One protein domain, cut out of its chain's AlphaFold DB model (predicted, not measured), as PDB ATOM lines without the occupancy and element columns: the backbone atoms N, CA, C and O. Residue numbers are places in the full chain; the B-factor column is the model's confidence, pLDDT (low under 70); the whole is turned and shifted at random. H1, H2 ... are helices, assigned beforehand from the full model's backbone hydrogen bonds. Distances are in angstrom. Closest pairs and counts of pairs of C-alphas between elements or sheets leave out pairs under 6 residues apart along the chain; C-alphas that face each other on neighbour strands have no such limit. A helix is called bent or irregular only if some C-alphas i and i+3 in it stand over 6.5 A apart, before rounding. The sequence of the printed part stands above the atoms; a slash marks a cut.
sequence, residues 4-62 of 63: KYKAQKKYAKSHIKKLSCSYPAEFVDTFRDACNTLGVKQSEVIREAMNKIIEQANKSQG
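What this domain is: This is residues 4 to 62 of the 63 residues of an uncharacterized protein of Catenibacterium sp. BIOML-A1 (UniProt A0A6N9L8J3). The long helix H3 and the helix H2 meet near their ends in a corner, like an L, and a third helix, H1, stands well away from both at the far end of a drawn-out link, residues 16 to 24. The whole is an open frame of three separate helices with no packed core; residues 4 to 30 and residues 46 to 62 stick out free. The printed part has 59 residues, with three named helices in the order H1, H2, H3 and no named strand, and its class is all helix. It is only just extended, close to loose, with a radius of gyration of the C-alphas of 15.9 A and spans of 39 by 37 by 23 A.

Where its parts are: H3, the longest helix, holds residues 42 to 60 and measures 27.5 A from its first to its last C-alpha, from C-alpha 42 at (-1.088, 8.830, 74.298) to C-alpha 60 at (-2.437, 35.237, 66.732). H2 holds residues 25 to 37 and measures 18.3 A, beginning with C-alpha 25 at (-13.402, 2.780, 68.303). H1 holds residues 6 to 15 and measures 14.4 A, beginning with C-alpha 6 at (-8.255, 13.752, 101.039). No helix is bent or irregular.

How they stand to each other: H3 and H2 are close but not clearly touching, with 2 pairs of C-alphas within 8 A. Their closest C-alphas are those of Cys 35 and Gln 42, 6.2 A apart. Their lines stand about perpendicular, at 82 degrees, and their centres are 19.9 A apart. H1 touches no helix: it is apart from H3 and also apart from H2, the next helix along the chain. In H1, H2 and H3, every pair of O of residue i and N of residue i+4 is within hydrogen-bond range.

The domain as a whole: The two C-alphas farthest apart are those of Lys 4 and Gly 62, the first and last printed residues, at 44.3 A. Residues 4 to 30 stand free, of which 6 to 15 belong to H1 and 25 to 30 belong to H2; residues 46 to 62 stand free too, of which 46 to 60 belong to H3. H2 and H3 are joined by a tight link of 4 residues, and H1 and H2 by a short link of 9 residues; no link is long. The printed part has no cut. The mean pLDDT of the printed part is 89.6; the model's confidence is under 70 at residue 4 and at residues 61 to 62.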
ATOM      1  N   LYS A   4      -4.681  10.550 104.000       64.88
ATOM      2  CA  LYS A   4      -3.521  10.934 103.168       64.88
ATOM      3  C   LYS A   4      -3.905  11.405 101.755       64.88
ATOM      4  O   LYS A   4      -3.204  12.222 101.163       64.88
ATOM      5  N   TYR A   5      -5.041  10.945 101.231       73.25
ATOM      6  CA  TYR A   5      -5.510  11.273  99.879       73.25
ATOM      7  C   TYR A   5      -6.633  12.316  99.845       73.25
ATOM      8  O   TYR A   5      -7.011  12.757  98.757       73.25
ATOM      9  N   LYS A   6      -7.171  12.751 100.996       76.25
ATOM     10  CA  LYS A   6      -8.255  13.752 101.039       76.25
ATOM     11  C   LYS A   6      -7.806  15.094 100.467       76.25
ATOM     12  O   LYS A   6      -8.513  15.674  99.645       76.25
ATOM     13  N   ALA A   7      -6.613  15.551 100.849       77.19
ATOM     14  CA  ALA A   7      -6.033  16.793 100.340       77.19
ATOM     15  C   ALA A   7      -5.782  16.729  98.823       77.19
ATOM     16  O   ALA A   7      -6.174  17.637  98.091       77.19
ATOM     17  N   GLN A   8      -5.220  15.617  98.334       77.75
ATOM     18  CA  GLN A   8      -4.954  15.408  96.906       77.75
ATOM     19  C   GLN A   8      -6.249  15.352  96.085       77.75
ATOM     20  O   GLN A   8      -6.348  16.006  95.050       77.75
ATOM     21  N   LYS A   9      -7.280  14.648  96.573       80.00
ATOM     22  CA  LYS A   9      -8.607  14.608  95.934       80.00
ATOM     23  C   LYS A   9      -9.266  15.987  95.896       80.00
ATOM     24  O   LYS A   9      -9.850  16.349  94.876       80.00
ATOM     25  N   LYS A  10      -9.166  16.764  96.982       81.44
ATOM     26  CA  LYS A  10      -9.712  18.128  97.048       81.44
ATOM     27  C   LYS A  10      -9.031  19.050  96.034       81.44
ATOM     28  O   LYS A  10      -9.729  19.785  95.345       81.44
ATOM     29  N   TYR A  11      -7.706  18.970  95.914       81.88
ATOM     30  CA  TYR A  11      -6.941  19.746  94.936       81.88
ATOM     31  C   TYR A  11      -7.261  19.335  93.495       81.88
ATOM     32  O   TYR A  11      -7.574  20.187  92.664       81.88
ATOM     33  N   ALA A  12      -7.262  18.028  93.217       80.81
ATOM     34  CA  ALA A  12      -7.604  17.492  91.904       80.81
ATOM     35  C   ALA A  12      -8.996  17.957  91.453       80.81
ATOM     36  O   ALA A  12      -9.157  18.394  90.319       80.81
ATOM     37  N   LYS A  13      -9.985  17.946  92.355       79.56
ATOM     38  CA  LYS A  13     -11.354  18.380  92.052       79.56
ATOM     39  C   LYS A  13     -11.451  19.854  91.634       79.56
ATOM     40  O   LYS A  13     -12.325  20.180  90.839       79.56
ATOM     41  N   SER A  14     -10.611  20.737  92.175       83.56
ATOM     42  CA  SER A  14     -10.678  22.177  91.886       83.56
ATOM     43  C   SER A  14      -9.746  22.640  90.765       83.56
ATOM     44  O   SER A  14     -10.055  23.640  90.124       83.56
ATOM     45  N   HIS A  15      -8.644  21.931  90.501       87.06
ATOM     46  CA  HIS A  15      -7.607  22.388  89.562       87.06
ATOM     47  C   HIS A  15      -7.434  21.488  88.334       87.06
ATOM     48  O   HIS A  15      -6.885  21.937  87.329       87.06
ATOM     49  N   ILE A  16      -7.903  20.236  88.372       85.12
ATOM     50  CA  ILE A  16      -7.797  19.313  87.238       85.12
ATOM     51  C   ILE A  16      -9.140  19.266  86.515       85.12
ATOM     52  O   ILE A  16     -10.134  18.763  87.039       85.12
ATOM     53  N   LYS A  17      -9.162  19.764  85.278       87.88
ATOM     54  CA  LYS A  17     -10.302  19.603  84.370       87.88
ATOM     55  C   LYS A  17     -10.059  18.404  83.458       87.88
ATOM     56  O   LYS A  17      -8.969  18.241  82.917       87.88
ATOM     57  N   LYS A  18     -11.082  17.565  83.283       85.50
ATOM     58  CA  LYS A  18     -11.064  16.464  82.315       85.50
ATOM     59  C   LYS A  18     -11.558  16.983  80.968       85.50
ATOM     60  O   LYS A  18     -12.657  17.523  80.895       85.50
ATOM     61  N   LEU A  19     -10.770  16.778  79.918       83.69
ATOM     62  CA  LEU A  19     -11.230  16.923  78.540       83.69
ATOM     63  C   LEU A  19     -11.850  15.589  78.105       83.69
ATOM     64  O   LEU A  19     -11.196  14.550  78.197       83.69
ATOM     65  N   SER A  20     -13.115  15.597  77.686       84.38
ATOM     66  CA  SER A  20     -13.807  14.408  77.178       84.38
ATOM     67  C   SER A  20     -14.297  14.642  75.758       84.38
ATOM     68  O   SER A  20     -15.044  15.586  75.510       84.38
ATOM     69  N   CYS A  21     -13.899  13.756  74.858       87.19
ATOM     70  CA  CYS A  21     -14.350  13.671  73.476       87.19
ATOM     71  C   CYS A  21     -14.538  12.190  73.129       87.19
ATOM     72  O   CYS A  21     -13.884  11.325  73.717       87.19
ATOM     73  N   SER A  22     -15.455  11.913  72.209       93.19
ATOM     74  CA  SER A  22     -15.753  10.559  71.748       93.19
ATOM     75  C   SER A  22     -15.369  10.440  70.280       93.19
ATOM     76  O   SER A  22     -15.720  11.306  69.482       93.19
ATOM     77  N   TYR A  23     -14.676   9.358  69.938       94.44
ATOM     78  CA  TYR A  23     -14.247   9.029  68.579       94.44
ATOM     79  C   TYR A  23     -14.656   7.590  68.238       94.44
ATOM     80  O   TYR A  23     -14.899   6.802  69.159       94.44
ATOM     81  N   PRO A  24     -14.719   7.225  66.945       97.06
ATOM     82  CA  PRO A  24     -14.905   5.836  66.533       97.06
ATOM     83  C   PRO A  24     -13.859   4.913  67.168       97.06
ATOM     84  O   PRO A  24     -12.683   5.271  67.238       97.06
ATOM     85  N   ALA A  25     -14.278   3.724  67.606       96.69
ATOM     86  CA  ALA A  25     -13.402   2.780  68.303       96.69
ATOM     87  C   ALA A  25     -12.165   2.413  67.466       96.69
ATOM     88  O   ALA A  25     -11.046   2.543  67.949       96.69
ATOM     89  N   GLU A  26     -12.361   2.093  66.183       97.31
ATOM     90  CA  GLU A  26     -11.282   1.733  65.250       97.31
ATOM     91  C   GLU A  26     -10.210   2.824  65.130       97.31
ATOM     92  O   GLU A  26      -9.015   2.538  65.045       97.31
ATOM     93  N   PHE A  27     -10.625   4.092  65.177       97.12
ATOM     94  CA  PHE A  27      -9.706   5.224  65.143       97.12
ATOM     95  C   PHE A  27      -8.874   5.309  66.429       97.12
ATOM     96  O   PHE A  27      -7.660   5.508  66.372       97.12
ATOM     97  N   VAL A  28      -9.511   5.124  67.591       95.88
ATOM     98  CA  VAL A  28      -8.827   5.143  68.894       95.88
ATOM     99  C   VAL A  28      -7.867   3.963  69.033       95.88
ATOM    100  O   VAL A  28      -6.755   4.141  69.532       95.88
ATOM    101  N   ASP A  29      -8.260   2.778  68.567       97.44
ATOM    102  CA  ASP A  29      -7.409   1.589  68.574       97.44
ATOM    103  C   ASP A  29      -6.192   1.774  67.661       97.44
ATOM    104  O   ASP A  29      -5.060   1.579  68.105       97.44
ATOM    105  N   THR A  30      -6.396   2.278  66.440       97.94
ATOM    106  CA  THR A  30      -5.295   2.596  65.515       97.94
ATOM    107  C   THR A  30      -4.337   3.626  66.120       97.94
ATOM    108  O   THR A  30      -3.117   3.471  66.051       97.94
ATOM    109  N   PHE A  31      -4.868   4.668  66.766       96.69
ATOM    110  CA  PHE A  31      -4.060   5.675  67.455       96.69
ATOM    111  C   PHE A  31      -3.249   5.083  68.613       96.69
ATOM    112  O   PHE A  31      -2.062   5.394  68.757       96.69
ATOM    113  N   ARG A  32      -3.856   4.211  69.428       96.62
ATOM    114  CA  ARG A  32      -3.156   3.496  70.503       96.62
ATOM    115  C   ARG A  32      -2.001   2.671  69.942       96.62
ATOM    116  O   ARG A  32      -0.897   2.748  70.478       96.62
ATOM    117  N   ASP A  33      -2.249   1.898  68.894       97.75
ATOM    118  CA  ASP A  33      -1.262   0.969  68.345       97.75
ATOM    119  C   ASP A  33      -0.106   1.718  67.663       97.75
ATOM    120  O   ASP A  33       1.060   1.345  67.826       97.75
ATOM    121  N   ALA A  34      -0.396   2.850  67.016       97.88
ATOM    122  CA  ALA A  34       0.623   3.778  66.532       97.88
ATOM    123  C   ALA A  34       1.476   4.346  67.681       97.88
ATOM    124  O   ALA A  34       2.705   4.340  67.592       97.88
ATOM    125  N   CYS A  35       0.853   4.776  68.786       97.56
ATOM    126  CA  CYS A  35       1.591   5.265  69.955       97.56
ATOM    127  C   CYS A  35       2.506   4.180  70.545       97.56
ATOM    128  O   CYS A  35       3.662   4.460  70.855       97.56
ATOM    129  N   ASN A  36       2.018   2.940  70.642       96.62
ATOM    130  CA  ASN A  36       2.803   1.801  71.120       96.62
ATOM    131  C   ASN A  36       3.993   1.501  70.200       96.62
ATOM    132  O   ASN A  36       5.103   1.296  70.685       96.62
ATOM    133  N   THR A  37       3.774   1.521  68.883       97.50
ATOM    134  CA  THR A  37       4.821   1.282  67.875       97.50
ATOM    135  C   THR A  37       5.924   2.336  67.952       97.50
ATOM    136  O   THR A  37       7.103   2.013  67.849       97.50
ATOM    137  N   LEU A  38       5.544   3.596  68.173       96.00
ATOM    138  CA  LEU A  38       6.475   4.716  68.314       96.00
ATOM    139  C   LEU A  38       7.080   4.831  69.725       96.00
ATOM    140  O   LEU A  38       7.942   5.677  69.948       96.00
ATOM    141  N   GLY A  39       6.637   4.012  70.684       96.31
ATOM    142  CA  GLY A  39       7.103   4.062  72.072       96.31
ATOM    143  C   GLY A  39       6.689   5.329  72.831       96.31
ATOM    144  O   GLY A  39       7.318   5.672  73.832       96.31
ATOM    145  N   VAL A  40       5.644   6.027  72.378       96.44
ATOM    146  CA  VAL A  40       5.162   7.287  72.971       96.44
ATOM    147  C   VAL A  40       3.883   7.079  73.778       96.44
ATOM    148  O   VAL A  40       3.086   6.175  73.523       96.44
ATOM    149  N   LYS A  41       3.643   7.943  74.769       95.69
ATOM    150  CA  LYS A  41       2.413   7.893  75.573       95.69
ATOM    151  C   LYS A  41       1.302   8.695  74.901       95.69
ATOM    152  O   LYS A  41       1.491   9.857  74.562       95.69
ATOM    153  N   GLN A  42       0.093   8.133  74.836       93.50
ATOM    154  CA  GLN A  42      -1.088   8.830  74.298       93.50
ATOM    155  C   GLN A  42      -1.309  10.210  74.942       93.50
ATOM    156  O   GLN A  42      -1.621  11.183  74.263       93.50
ATOM    157  N   SER A  43      -1.112  10.315  76.261       93.06
ATOM    158  CA  SER A  43      -1.272  11.572  76.999       93.06
ATOM    159  C   SER A  43      -0.241  12.637  76.627       93.06
ATOM    160  O   SER A  43      -0.537  13.824  76.744       93.06
ATOM    161  N   GLU A  44       0.949  12.231  76.192       94.62
ATOM    162  CA  GLU A  44       2.001  13.131  75.729       94.62
ATOM    163  C   GLU A  44       1.652  13.691  74.354       94.62
ATOM    164  O   GLU A  44       1.625  14.907  74.192       94.62
ATOM    165  N   VAL A  45       1.245  12.822  73.424       95.94
ATOM    166  CA  VAL A  45       0.803  13.219  72.080       95.94
ATOM    167  C   VAL A  45      -0.386  14.182  72.148       95.94
ATOM    168  O   VAL A  45      -0.384  15.233  71.508       95.94
ATOM    169  N   ILE A  46      -1.391  13.869  72.974       94.38
ATOM    170  CA  ILE A  46      -2.557  14.743  73.167       94.38
ATOM    171  C   ILE A  46      -2.130  16.086  73.777       94.38
ATOM    172  O   ILE A  46      -2.594  17.134  73.334       94.38
ATOM    173  N   ARG A  47      -1.229  16.081  74.769       94.50
ATOM    174  CA  ARG A  47      -0.727  17.318  75.389       94.50
ATOM    175  C   ARG A  47       0.042  18.179  74.393       94.50
ATOM    176  O   ARG A  47      -0.141  19.392  74.390       94.50
ATOM    177  N   GLU A  48       0.874  17.574  73.555       95.69
ATOM    178  CA  GLU A  48       1.616  18.284  72.516       95.69
ATOM    179  C   GLU A  48       0.662  18.930  71.505       95.69
ATOM    180  O   GLU A  48       0.812  20.108  71.182       95.69
ATOM    181  N   ALA A  49      -0.368  18.201  71.066       95.25
ATOM    182  CA  ALA A  49      -1.402  18.747  70.192       95.25
ATOM    183  C   ALA A  49      -2.135  19.933  70.846       95.25
ATOM    184  O   ALA A  49      -2.303  20.973  70.214       95.25
ATOM    185  N   MET A  50      -2.509  19.818  72.125       95.00
ATOM    186  CA  MET A  50      -3.126  20.920  72.874       95.00
ATOM    187  C   MET A  50      -2.194  22.139  72.971       95.00
ATOM    188  O   MET A  50      -2.639  23.260  72.732       95.00
ATOM    189  N   ASN A  51      -0.909  21.930  73.272       96.12
ATOM    190  CA  ASN A  51       0.078  23.009  73.360       96.12
ATOM    191  C   ASN A  51       0.264  23.724  72.019       96.12
ATOM    192  O   ASN A  51       0.261  24.950  71.997       96.12
ATOM    193  N   LYS A  52       0.338  22.990  70.900       96.38
ATOM    194  CA  LYS A  52       0.441  23.585  69.556       96.38
ATOM    195  C   LYS A  52      -0.720  24.534  69.259       96.38
ATOM    196  O   LYS A  52      -0.494  25.626  68.746       96.38
ATOM    197  N   ILE A  53      -1.946  24.152  69.622       95.75
ATOM    198  CA  ILE A  53      -3.131  25.005  69.443       95.75
ATOM    199  C   ILE A  53      -3.070  26.245  70.346       95.75
ATOM    200  O   ILE A  53      -3.369  27.346  69.891       95.75
ATOM    201  N   ILE A  54      -2.647  26.093  71.605       95.75
ATOM    202  CA  ILE A  54      -2.477  27.221  72.537       95.75
ATOM    203  C   ILE A  54      -1.409  28.196  72.025       95.75
ATOM    204  O   ILE A  54      -1.625  29.404  72.024       95.75
ATOM    205  N   GLU A  55      -0.268  27.689  71.561       95.50
ATOM    206  CA  GLU A  55       0.810  28.508  71.003       95.50
ATOM    207  C   GLU A  55       0.370  29.262  69.750       95.50
ATOM    208  O   GLU A  55       0.697  30.438  69.604       95.50
ATOM    209  N   GLN A  56      -0.378  28.608  68.858       94.75
ATOM    210  CA  GLN A  56      -0.965  29.260  67.688       94.75
ATOM    211  C   GLN A  56      -1.926  30.375  68.106       94.75
ATOM    212  O   GLN A  56      -1.800  31.490  67.613       94.75
ATOM    213  N   ALA A  57      -2.832  30.107  69.049       94.75
ATOM    214  CA  ALA A  57      -3.772  31.108  69.547       94.75
ATOM    215  C   ALA A  57      -3.056  32.313  70.182       94.75
ATOM    216  O   ALA A  57      -3.400  33.453  69.883       94.75
ATOM    217  N   ASN A  58      -2.025  32.072  70.996       93.12
ATOM    218  CA  ASN A  58      -1.257  33.133  71.650       93.12
ATOM    219  C   ASN A  58      -0.452  33.975  70.650       93.12
ATOM    220  O   ASN A  58      -0.334  35.182  70.837       93.12
ATOM    221  N   LYS A  59       0.091  33.357  69.592       88.19
ATOM    222  CA  LYS A  59       0.780  34.085  68.513       88.19
ATOM    223  C   LYS A  59      -0.195  34.968  67.731       88.19
ATOM    224  O   LYS A  59       0.127  36.115  67.469       88.19
ATOM    225  N   SER A  60      -1.400  34.475  67.447       71.94
ATOM    226  CA  SER A  60      -2.437  35.237  66.732       71.94
ATOM    227  C   SER A  60      -3.076  36.372  67.544       71.94
ATOM    228  O   SER A  60      -3.790  37.186  66.973       71.94
ATOM    229  N   GLN A  61      -2.881  36.422  68.866       60.78
ATOM    230  CA  GLN A  61      -3.349  37.523  69.723       60.78
ATOM    231  C   GLN A  61      -2.290  38.622  69.929       60.78
ATOM    232  O   GLN A  61      -2.547  39.574  70.666       60.78
ATOM    233  N   GLY A  62      -1.107  38.472  69.324       59.59
ATOM    234  CA  GLY A  62       0.028  39.386  69.459       59.59
ATOM    235  C   GLY A  62       0.363  40.222  68.217       59.59
ATOM    236  O   GLY A  62       1.398  40.883  68.255       59.59
TER     237      GLY A  62